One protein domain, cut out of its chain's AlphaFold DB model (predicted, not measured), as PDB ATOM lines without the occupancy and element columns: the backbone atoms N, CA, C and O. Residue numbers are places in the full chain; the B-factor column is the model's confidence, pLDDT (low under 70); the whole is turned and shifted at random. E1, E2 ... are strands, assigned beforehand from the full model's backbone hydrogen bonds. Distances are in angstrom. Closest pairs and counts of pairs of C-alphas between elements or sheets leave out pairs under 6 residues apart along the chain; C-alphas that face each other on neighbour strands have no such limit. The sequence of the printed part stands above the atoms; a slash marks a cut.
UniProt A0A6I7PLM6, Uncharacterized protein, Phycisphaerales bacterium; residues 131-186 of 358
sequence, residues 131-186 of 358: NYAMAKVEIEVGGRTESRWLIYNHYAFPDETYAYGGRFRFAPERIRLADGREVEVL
ATOM      1  N   ASN A 131     108.586 270.057 315.212       81.75
ATOM      2  CA  ASN A 131     108.578 269.401 316.526       81.75
ATOM      3  C   ASN A 131     108.998 267.921 316.473       81.75
ATOM      4  O   ASN A 131     109.534 267.411 317.450       81.75
ATOM      5  N   TYR A 132     108.813 267.253 315.331       85.25
ATOM      6  CA  TYR A 132     109.241 265.865 315.108       85.25
ATOM      7  C   TYR A 132     110.540 265.743 314.303       85.25
ATOM      8  O   TYR A 132     110.908 264.651 313.872       85.25
ATOM      9  N   ALA A 133     111.233 266.854 314.048       87.81
ATOM     10  CA  ALA A 133     112.493 266.799 313.331       87.81
ATOM     11  C   ALA A 133     113.562 266.111 314.184       87.81
ATOM     12  O   ALA A 133     113.676 266.341 315.391       87.81
ATOM     13  N   MET A 134     114.384 265.306 313.519       91.50
ATOM     14  CA  MET A 134     115.571 264.707 314.107       91.50
ATOM     15  C   MET A 134     116.775 264.955 313.206       91.50
ATOM     16  O   MET A 134     116.647 264.993 311.980       91.50
ATOM     17  N   ALA A 135     117.944 265.097 313.816       91.31
ATOM     18  CA  ALA A 135     119.212 265.220 313.113       91.31
ATOM     19  C   ALA A 135     120.142 264.085 313.542       91.31
ATOM     20  O   ALA A 135     120.321 263.853 314.736       91.31
ATOM     21  N   LYS A 136     120.740 263.377 312.579       92.12
ATOM     22  CA  LYS A 136     121.819 262.436 312.883       92.12
ATOM     23  C   LYS A 136     123.106 263.230 313.038       92.12
ATOM     24  O   LYS A 136     123.477 263.967 312.128       92.12
ATOM     25  N   VAL A 137     123.783 263.054 314.161       91.31
ATOM     26  CA  VAL A 137     125.155 263.518 314.350       91.31
ATOM     27  C   VAL A 137     126.088 262.324 314.326       91.31
ATOM     28  O   VAL A 137     125.790 261.284 314.916       91.31
ATOM     29  N   GLU A 138     127.195 262.473 313.611       91.69
ATOM     30  CA  GLU A 138     128.287 261.507 313.561       91.69
ATOM     31  C   GLU A 138     129.506 262.150 314.211       91.69
ATOM     32  O   GLU A 138     129.858 263.291 313.915       91.69
ATOM     33  N   ILE A 139     130.097 261.435 315.158       87.00
ATOM     34  CA  ILE A 139     131.173 261.919 316.011       87.00
ATOM     35  C   ILE A 139     132.339 260.975 315.830       87.00
ATOM     36  O   ILE A 139     132.246 259.788 316.146       87.00
ATOM     37  N   GLU A 140     133.433 261.518 315.319       87.00
ATOM     38  CA  GLU A 140     134.659 260.777 315.088       87.00
ATOM     39  C   GLU A 140     135.703 261.163 316.138       87.00
ATOM     40  O   GLU A 140     136.139 262.312 316.209       87.00
ATOM     41  N   VAL A 141     136.097 260.202 316.978       80.75
ATOM     42  CA  VAL A 141     137.149 260.386 317.987       80.75
ATOM     43  C   VAL A 141     138.043 259.155 318.015       80.75
ATOM     44  O   VAL A 141     137.572 258.034 318.201       80.75
ATOM     45  N   GLY A 142     139.352 259.355 317.837       76.06
ATOM     46  CA  GLY A 142     140.338 258.271 317.902       76.06
ATOM     47  C   GLY A 142     140.130 257.175 316.848       76.06
ATOM     48  O   GLY A 142     140.345 256.002 317.144       76.06
ATOM     49  N   GLY A 143     139.655 257.537 315.648       80.69
ATOM     50  CA  GLY A 143     139.369 256.595 314.558       80.69
ATOM     51  C   GLY A 143     138.110 255.744 314.758       80.69
ATOM     52  O   GLY A 143     137.897 254.784 314.022       80.69
ATOM     53  N   ARG A 144     137.278 256.064 315.760       77.69
ATOM     54  CA  ARG A 144     135.951 255.468 315.955       77.69
ATOM     55  C   ARG A 144     134.877 256.488 315.622       77.69
ATOM     56  O   ARG A 144     134.933 257.611 316.116       77.69
ATOM     57  N   THR A 145     133.884 256.059 314.853       83.75
ATOM     58  CA  THR A 145     132.689 256.849 314.550       83.75
ATOM     59  C   THR A 145     131.526 256.347 315.394       83.75
ATOM     60  O   THR A 145     131.141 255.181 315.302       83.75
ATOM     61  N   GLU A 146     130.943 257.228 316.198       81.25
ATOM     62  CA  GLU A 146     129.658 256.997 316.849       81.25
ATOM     63  C   GLU A 146     128.586 257.888 316.232       81.25
ATOM     64  O   GLU A 146     128.847 259.039 315.892       81.25
ATOM     65  N   SER A 147     127.360 257.378 316.117       87.38
ATOM     66  CA  SER A 147     126.220 258.179 315.681       87.38
ATOM     67  C   SER A 147     125.128 258.276 316.734       87.38
ATOM     68  O   SER A 147     124.865 257.303 317.447       87.38
ATOM     69  N   ARG A 148     124.460 259.429 316.794       87.06
ATOM     70  CA  ARG A 148     123.275 259.667 317.630       87.06
ATOM     71  C   ARG A 148     122.216 260.431 316.849       87.06
ATOM     72  O   ARG A 148     122.540 261.283 316.023       87.06
ATOM     73  N   TRP A 149     120.951 260.123 317.114       90.12
ATOM     74  CA  TRP A 149     119.823 260.897 316.612       90.12
ATOM     75  C   TRP A 149     119.406 261.916 317.664       90.12
ATOM     76  O   TRP A 149     118.999 261.549 318.760       90.12
ATOM     77  N   LEU A 150     119.495 263.193 317.318       90.25
ATOM     78  CA  LEU A 150     119.101 264.298 318.177       90.25
ATOM     79  C   LEU A 150     117.662 264.692 317.882       90.25
ATOM     80  O   LEU A 150     117.312 264.927 316.724       90.25
ATOM     81  N   ILE A 151     116.847 264.807 318.926       89.00
ATOM     82  CA  ILE A 151     115.474 265.307 318.829       89.00
ATOM     83  C   ILE A 151     115.501 266.836 318.825       89.00
ATOM     84  O   ILE A 151     116.274 267.465 319.552       89.00
ATOM     85  N   TYR A 152     114.650 267.443 318.002       90.06
ATOM     86  CA  TYR A 152     114.508 268.889 317.962       90.06
ATOM     87  C   TYR A 152     113.965 269.448 319.285       90.06
ATOM     88  O   TYR A 152     112.911 269.048 319.775       90.06
ATOM     89  N   ASN A 153     114.674 270.431 319.831       89.75
ATOM     90  CA  ASN A 153     114.257 271.229 320.973       89.75
ATOM     91  C   ASN A 153     113.800 272.602 320.467       89.75
ATOM     92  O   ASN A 153     114.498 273.247 319.682       89.75
ATOM     93  N   HIS A 154     112.636 273.078 320.913       85.62
ATOM     94  CA  HIS A 154     112.059 274.324 320.393       85.62
ATOM     95  C   HIS A 154     112.919 275.559 320.707       85.62
ATOM     96  O   HIS A 154     113.025 276.468 319.879       85.62
ATOM     97  N   TYR A 155     113.565 275.552 321.875       86.94
ATOM     98  CA  TYR A 155     114.466 276.597 322.339       86.94
ATOM     99  C   TYR A 155     115.825 276.014 322.715       86.94
ATOM    100  O   TYR A 155     115.919 274.945 323.315       86.94
ATOM    101  N   ALA A 156     116.879 276.752 322.375       89.81
ATOM    102  CA  ALA A 156     118.250 276.430 322.740       89.81
ATOM    103  C   ALA A 156     118.565 277.007 324.125       89.81
ATOM    104  O   ALA A 156     119.326 277.973 324.255       89.81
ATOM    105  N   PHE A 157     117.897 276.489 325.152       88.19
ATOM    106  CA  PHE A 157     118.113 276.974 326.508       88.19
ATOM    107  C   PHE A 157     119.553 276.730 326.979       88.19
ATOM    108  O   PHE A 157     120.188 275.787 326.510       88.19
ATOM    109  N   PRO A 158     120.091 277.595 327.855       85.00
ATOM    110  CA  PRO A 158     121.394 277.370 328.478       85.00
ATOM    111  C   PRO A 158     121.435 276.099 329.333       85.00
ATOM    112  O   PRO A 158     122.436 275.394 329.314       85.00
ATOM    113  N   ASP A 159     120.357 275.832 330.070       87.94
ATOM    114  CA  ASP A 159     120.245 274.737 331.029       87.94
ATOM    115  C   ASP A 159     118.765 274.423 331.337       87.94
ATOM    116  O   ASP A 159     117.842 275.055 330.805       87.94
ATOM    117  N   GLU A 160     118.543 273.436 332.207       87.88
ATOM    118  CA  GLU A 160     117.221 272.938 332.594       87.88
ATOM    119  C   GLU A 160     116.382 273.952 333.391       87.88
ATOM    120  O   GLU A 160     115.163 273.823 333.420       87.88
ATOM    121  N   THR A 161     116.969 275.005 333.972       87.38
ATOM    122  CA  THR A 161     116.200 276.011 334.739       87.38
ATOM    123  C   THR A 161     115.245 276.822 333.865       87.38
ATOM    124  O   THR A 161     114.264 277.378 334.355       87.38
ATOM    125  N   TYR A 162     115.505 276.858 332.557       83.81
ATOM    126  CA  TYR A 162     114.637 277.475 331.559       83.81
ATOM    127  C   TYR A 162     113.622 276.490 330.963       83.81
ATOM    128  O   TYR A 162     112.738 276.898 330.205       83.81
ATOM    129  N   ALA A 163     113.750 275.195 331.267       82.75
ATOM    130  CA  ALA A 163     112.750 274.211 330.898       82.75
ATOM    131  C   ALA A 163     111.494 274.429 331.738       82.75
ATOM    132  O   ALA A 163     111.553 274.710 332.934       82.75
ATOM    133  N   TYR A 164     110.338 274.266 331.106       76.19
ATOM    134  CA  TYR A 164     109.061 274.357 331.796       76.19
ATOM    135  C   TYR A 164     108.265 273.096 331.498       76.19
ATOM    136  O   TYR A 164     107.920 272.832 330.339       76.19
ATOM    137  N   GLY A 165     108.011 272.308 332.548       68.50
ATOM    138  CA  GLY A 165     107.281 271.045 332.472       68.50
ATOM    139  C   GLY A 165     105.977 271.203 331.688       68.50
ATOM    140  O   GLY A 165     105.247 272.174 331.863       68.50
ATOM    141  N   GLY A 166     105.729 270.293 330.748       68.75
ATOM    142  CA  GLY A 166     104.539 270.327 329.890       68.75
ATOM    143  C   GLY A 166     104.579 271.323 328.720       68.75
ATOM    144  O   GLY A 166     103.761 271.188 327.812       68.75
ATOM    145  N   ARG A 167     105.530 272.275 328.660       76.38
ATOM    146  CA  ARG A 167     105.631 273.239 327.539       76.38
ATOM    147  C   ARG A 167     106.939 273.193 326.779       76.38
ATOM    148  O   ARG A 167     106.933 272.976 325.566       76.38
ATOM    149  N   PHE A 168     108.056 273.407 327.467       82.31
ATOM    150  CA  PHE A 168     109.366 273.466 326.832       82.31
ATOM    151  C   PHE A 168     110.298 272.444 327.447       82.31
ATOM    152  O   PHE A 168     110.565 272.448 328.644       82.31
ATOM    153  N   ARG A 169     110.809 271.572 326.584       81.88
ATOM    154  CA  ARG A 169     111.770 270.544 326.948       81.88
ATOM    155  C   ARG A 169     113.188 271.100 326.834       81.88
ATOM    156  O   ARG A 169     113.516 271.722 325.826       81.88
ATOM    157  N   PHE A 170     114.013 270.807 327.833       87.62
ATOM    158  CA  PHE A 170     115.465 270.836 327.727       87.62
ATOM    159  C   PHE A 170     115.959 269.391 327.786       87.62
ATOM    160  O   PHE A 170     115.968 268.775 328.846       87.62
ATOM    161  N   ALA A 171     116.273 268.813 326.629       88.19
ATOM    162  CA  ALA A 171     116.765 267.439 326.536       88.19
ATOM    163  C   ALA A 171     117.963 267.383 325.584       88.19
ATOM    164  O   ALA A 171     117.810 266.982 324.422       88.19
ATOM    165  N   PRO A 172     119.136 267.852 326.033       91.12
ATOM    166  CA  PRO A 172     120.358 267.664 325.280       91.12
ATOM    167  C   PRO A 172     120.821 266.205 325.347       91.12
ATOM    168  O   PRO A 172     120.610 265.505 326.337       91.12
ATOM    169  N   GLU A 173     121.505 265.761 324.299       89.12
ATOM    170  CA  GLU A 173     122.170 264.462 324.286       89.12
ATOM    171  C   GLU A 173     123.569 264.609 324.889       89.12
ATOM    172  O   GLU A 173     124.347 265.469 324.466       89.12
ATOM    173  N   ARG A 174     123.912 263.754 325.856       89.56
ATOM    174  CA  ARG A 174     125.251 263.709 326.452       89.56
ATOM    175  C   ARG A 174     126.047 262.557 325.879       89.56
ATOM    176  O   ARG A 174     125.627 261.401 325.914       89.56
ATOM    177  N   ILE A 175     127.215 262.879 325.343       85.56
ATOM    178  CA  ILE A 175     128.029 261.946 324.579       85.56
ATOM    179  C   ILE A 175     129.397 261.861 325.237       85.56
ATOM    180  O   ILE A 175     130.174 262.815 325.225       85.56
ATOM    181  N   ARG A 176     129.692 260.691 325.809       85.69
ATOM    182  CA  ARG A 176     131.008 260.386 326.365       85.69
ATOM    183  C   ARG A 176     131.938 259.921 325.248       85.69
ATOM    184  O   ARG A 176     131.691 258.901 324.612       85.69
ATOM    185  N   LEU A 177     132.994 260.686 325.010       83.50
ATOM    186  CA  LEU A 177     133.997 260.437 323.984       83.50
ATOM    187  C   LEU A 177     134.998 259.361 324.431       83.50
ATOM    188  O   LEU A 177     135.145 259.068 325.619       83.50
ATOM    189  N   ALA A 178     135.734 258.794 323.469       81.44
ATOM    190  CA  ALA A 178     136.727 257.746 323.727       81.44
ATOM    191  C   ALA A 178     137.890 258.200 324.633       81.44
ATOM    192  O   ALA A 178     138.510 257.372 325.295       81.44
ATOM    193  N   ASP A 179     138.169 259.504 324.684       81.56
ATOM    194  CA  ASP A 179     139.174 260.116 325.563       81.56
ATOM    195  C   ASP A 179     138.641 260.444 326.972       81.56
ATOM    196  O   ASP A 179     139.356 261.010 327.796       81.56
ATOM    197  N   GLY A 180     137.387 260.085 327.264       84.75
ATOM    198  CA  GLY A 180     136.740 260.301 328.554       84.75
ATOM    199  C   GLY A 180     136.079 261.668 328.723       84.75
ATOM    200  O   GLY A 180     135.396 261.858 329.732       84.75
ATOM    201  N   ARG A 181     136.222 262.594 327.764       86.12
ATOM    202  CA  ARG A 181     135.468 263.857 327.768       86.12
ATOM    203  C   ARG A 181     133.984 263.596 327.548       86.12
ATOM    204  O   ARG A 181     133.598 262.630 326.896       86.12
ATOM    205  N   GLU A 182     133.154 264.493 328.052       89.88
ATOM    206  CA  GLU A 182     131.712 264.478 327.839       89.88
ATOM    207  C   GLU A 182     131.314 265.740 327.078       89.88
ATOM    208  O   GLU A 182     131.774 266.836 327.400       89.88
ATOM    209  N   VAL A 183     130.513 265.571 326.031       88.12
ATOM    210  CA  VAL A 183     130.015 266.669 325.204       88.12
ATOM    211  C   VAL A 183     128.501 266.652 325.247       88.12
ATOM    212  O   VAL A 183     127.877 265.618 325.012       88.12
ATOM    213  N   GLU A 184     127.926 267.813 325.523       91.19
ATOM    214  CA  GLU A 184     126.491 268.027 325.462       91.19
ATOM    215  C   GLU A 184     126.116 268.605 324.092       91.19
ATOM    216  O   GLU A 184     126.710 269.584 323.633       91.19
ATOM    217  N   VAL A 185     125.159 267.973 323.410       91.44
ATOM    218  CA  VAL A 185     124.738 268.352 322.059       91.44
ATOM    219  C   VAL A 185     123.227 268.539 322.014       91.44
ATOM    220  O   VAL A 185     122.458 267.645 322.363       91.44
ATOM    221  N   LEU A 186     122.792 269.700 321.526       92.31
ATOM    222  CA  LEU A 186     121.385 270.064 321.419       92.31
ATOM    223  C   LEU A 186     121.036 270.413 319.970       92.31
ATOM    224  O   LEU A 186     121.618 271.325 319.382       92.31
TER     225      LEU A 186
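AT A GLANCE: This is residues 131 to 186 of the 358 residues of an uncharacterized protein of Phycisphaerales bacterium (UniProt A0A6I7PLM6). Two hairpins, a long one of E1 and E2 and a short one of E3 and E4, lie loosely side by side with their turns toward the same end. A long looped link, residues 154 to 172, joins E2 to E3 at the other end. The printed part has 56 residues with four named strands, E1, E2, E3 and E4 in that order, and no named helix; each hairpin is a two-strand antiparallel sheet. The class is all strand, though under half of the residues, 26 of 56, are in named elements. The whole is loose and elongated, with a radius of gyration of the C-alphas of 13.1 A and spans of 40 by 23 by 13 A.

HOW THE PARTS SIT: E1, residues 134 to 141, and E2, residues 144 to 153, form an antiparallel hairpin, their directions at 151 degrees. N 137 and O 148 are 2.9 A apart and N 146 and O 139 are 2.9 A apart, both within hydrogen-bond range. E3, residues 173 to 176, and E4, residues 182 to 185, form the second antiparallel hairpin, at 156 degrees, with N 175 and O 183 within hydrogen-bond range at 2.8 A. The closest C-alphas of E2 and E3 are those of Leu 150 and Glu 173, 6.8 A apart. Those of E2 and E4 are Leu 150 and Val 185, 8.0 A apart. E1 is apart from E3 and from E4.

IN THESE COORDINATES: E1 begins at C-alpha 134, (115.571, 264.707, 314.107), and is 22.3 A long. E2 is 27.3 A long and ends at C-alpha 153, (114.257, 271.229, 320.973). E3 is 10.0 A long. E4 is 9.9 A long and ends at C-alpha 185, (124.738, 268.352, 322.059).

THE WHOLE: The two C-alphas farthest apart, of Gly 143 and Gly 166, are 40.5 A apart. The printed part has no cut. The links E1 to E2 and E3 to E4 are tight; E2 to E3 is long, with 19 residues. The mean pLDDT of the printed part is 85.7, and residues 165 to 166 are under 70.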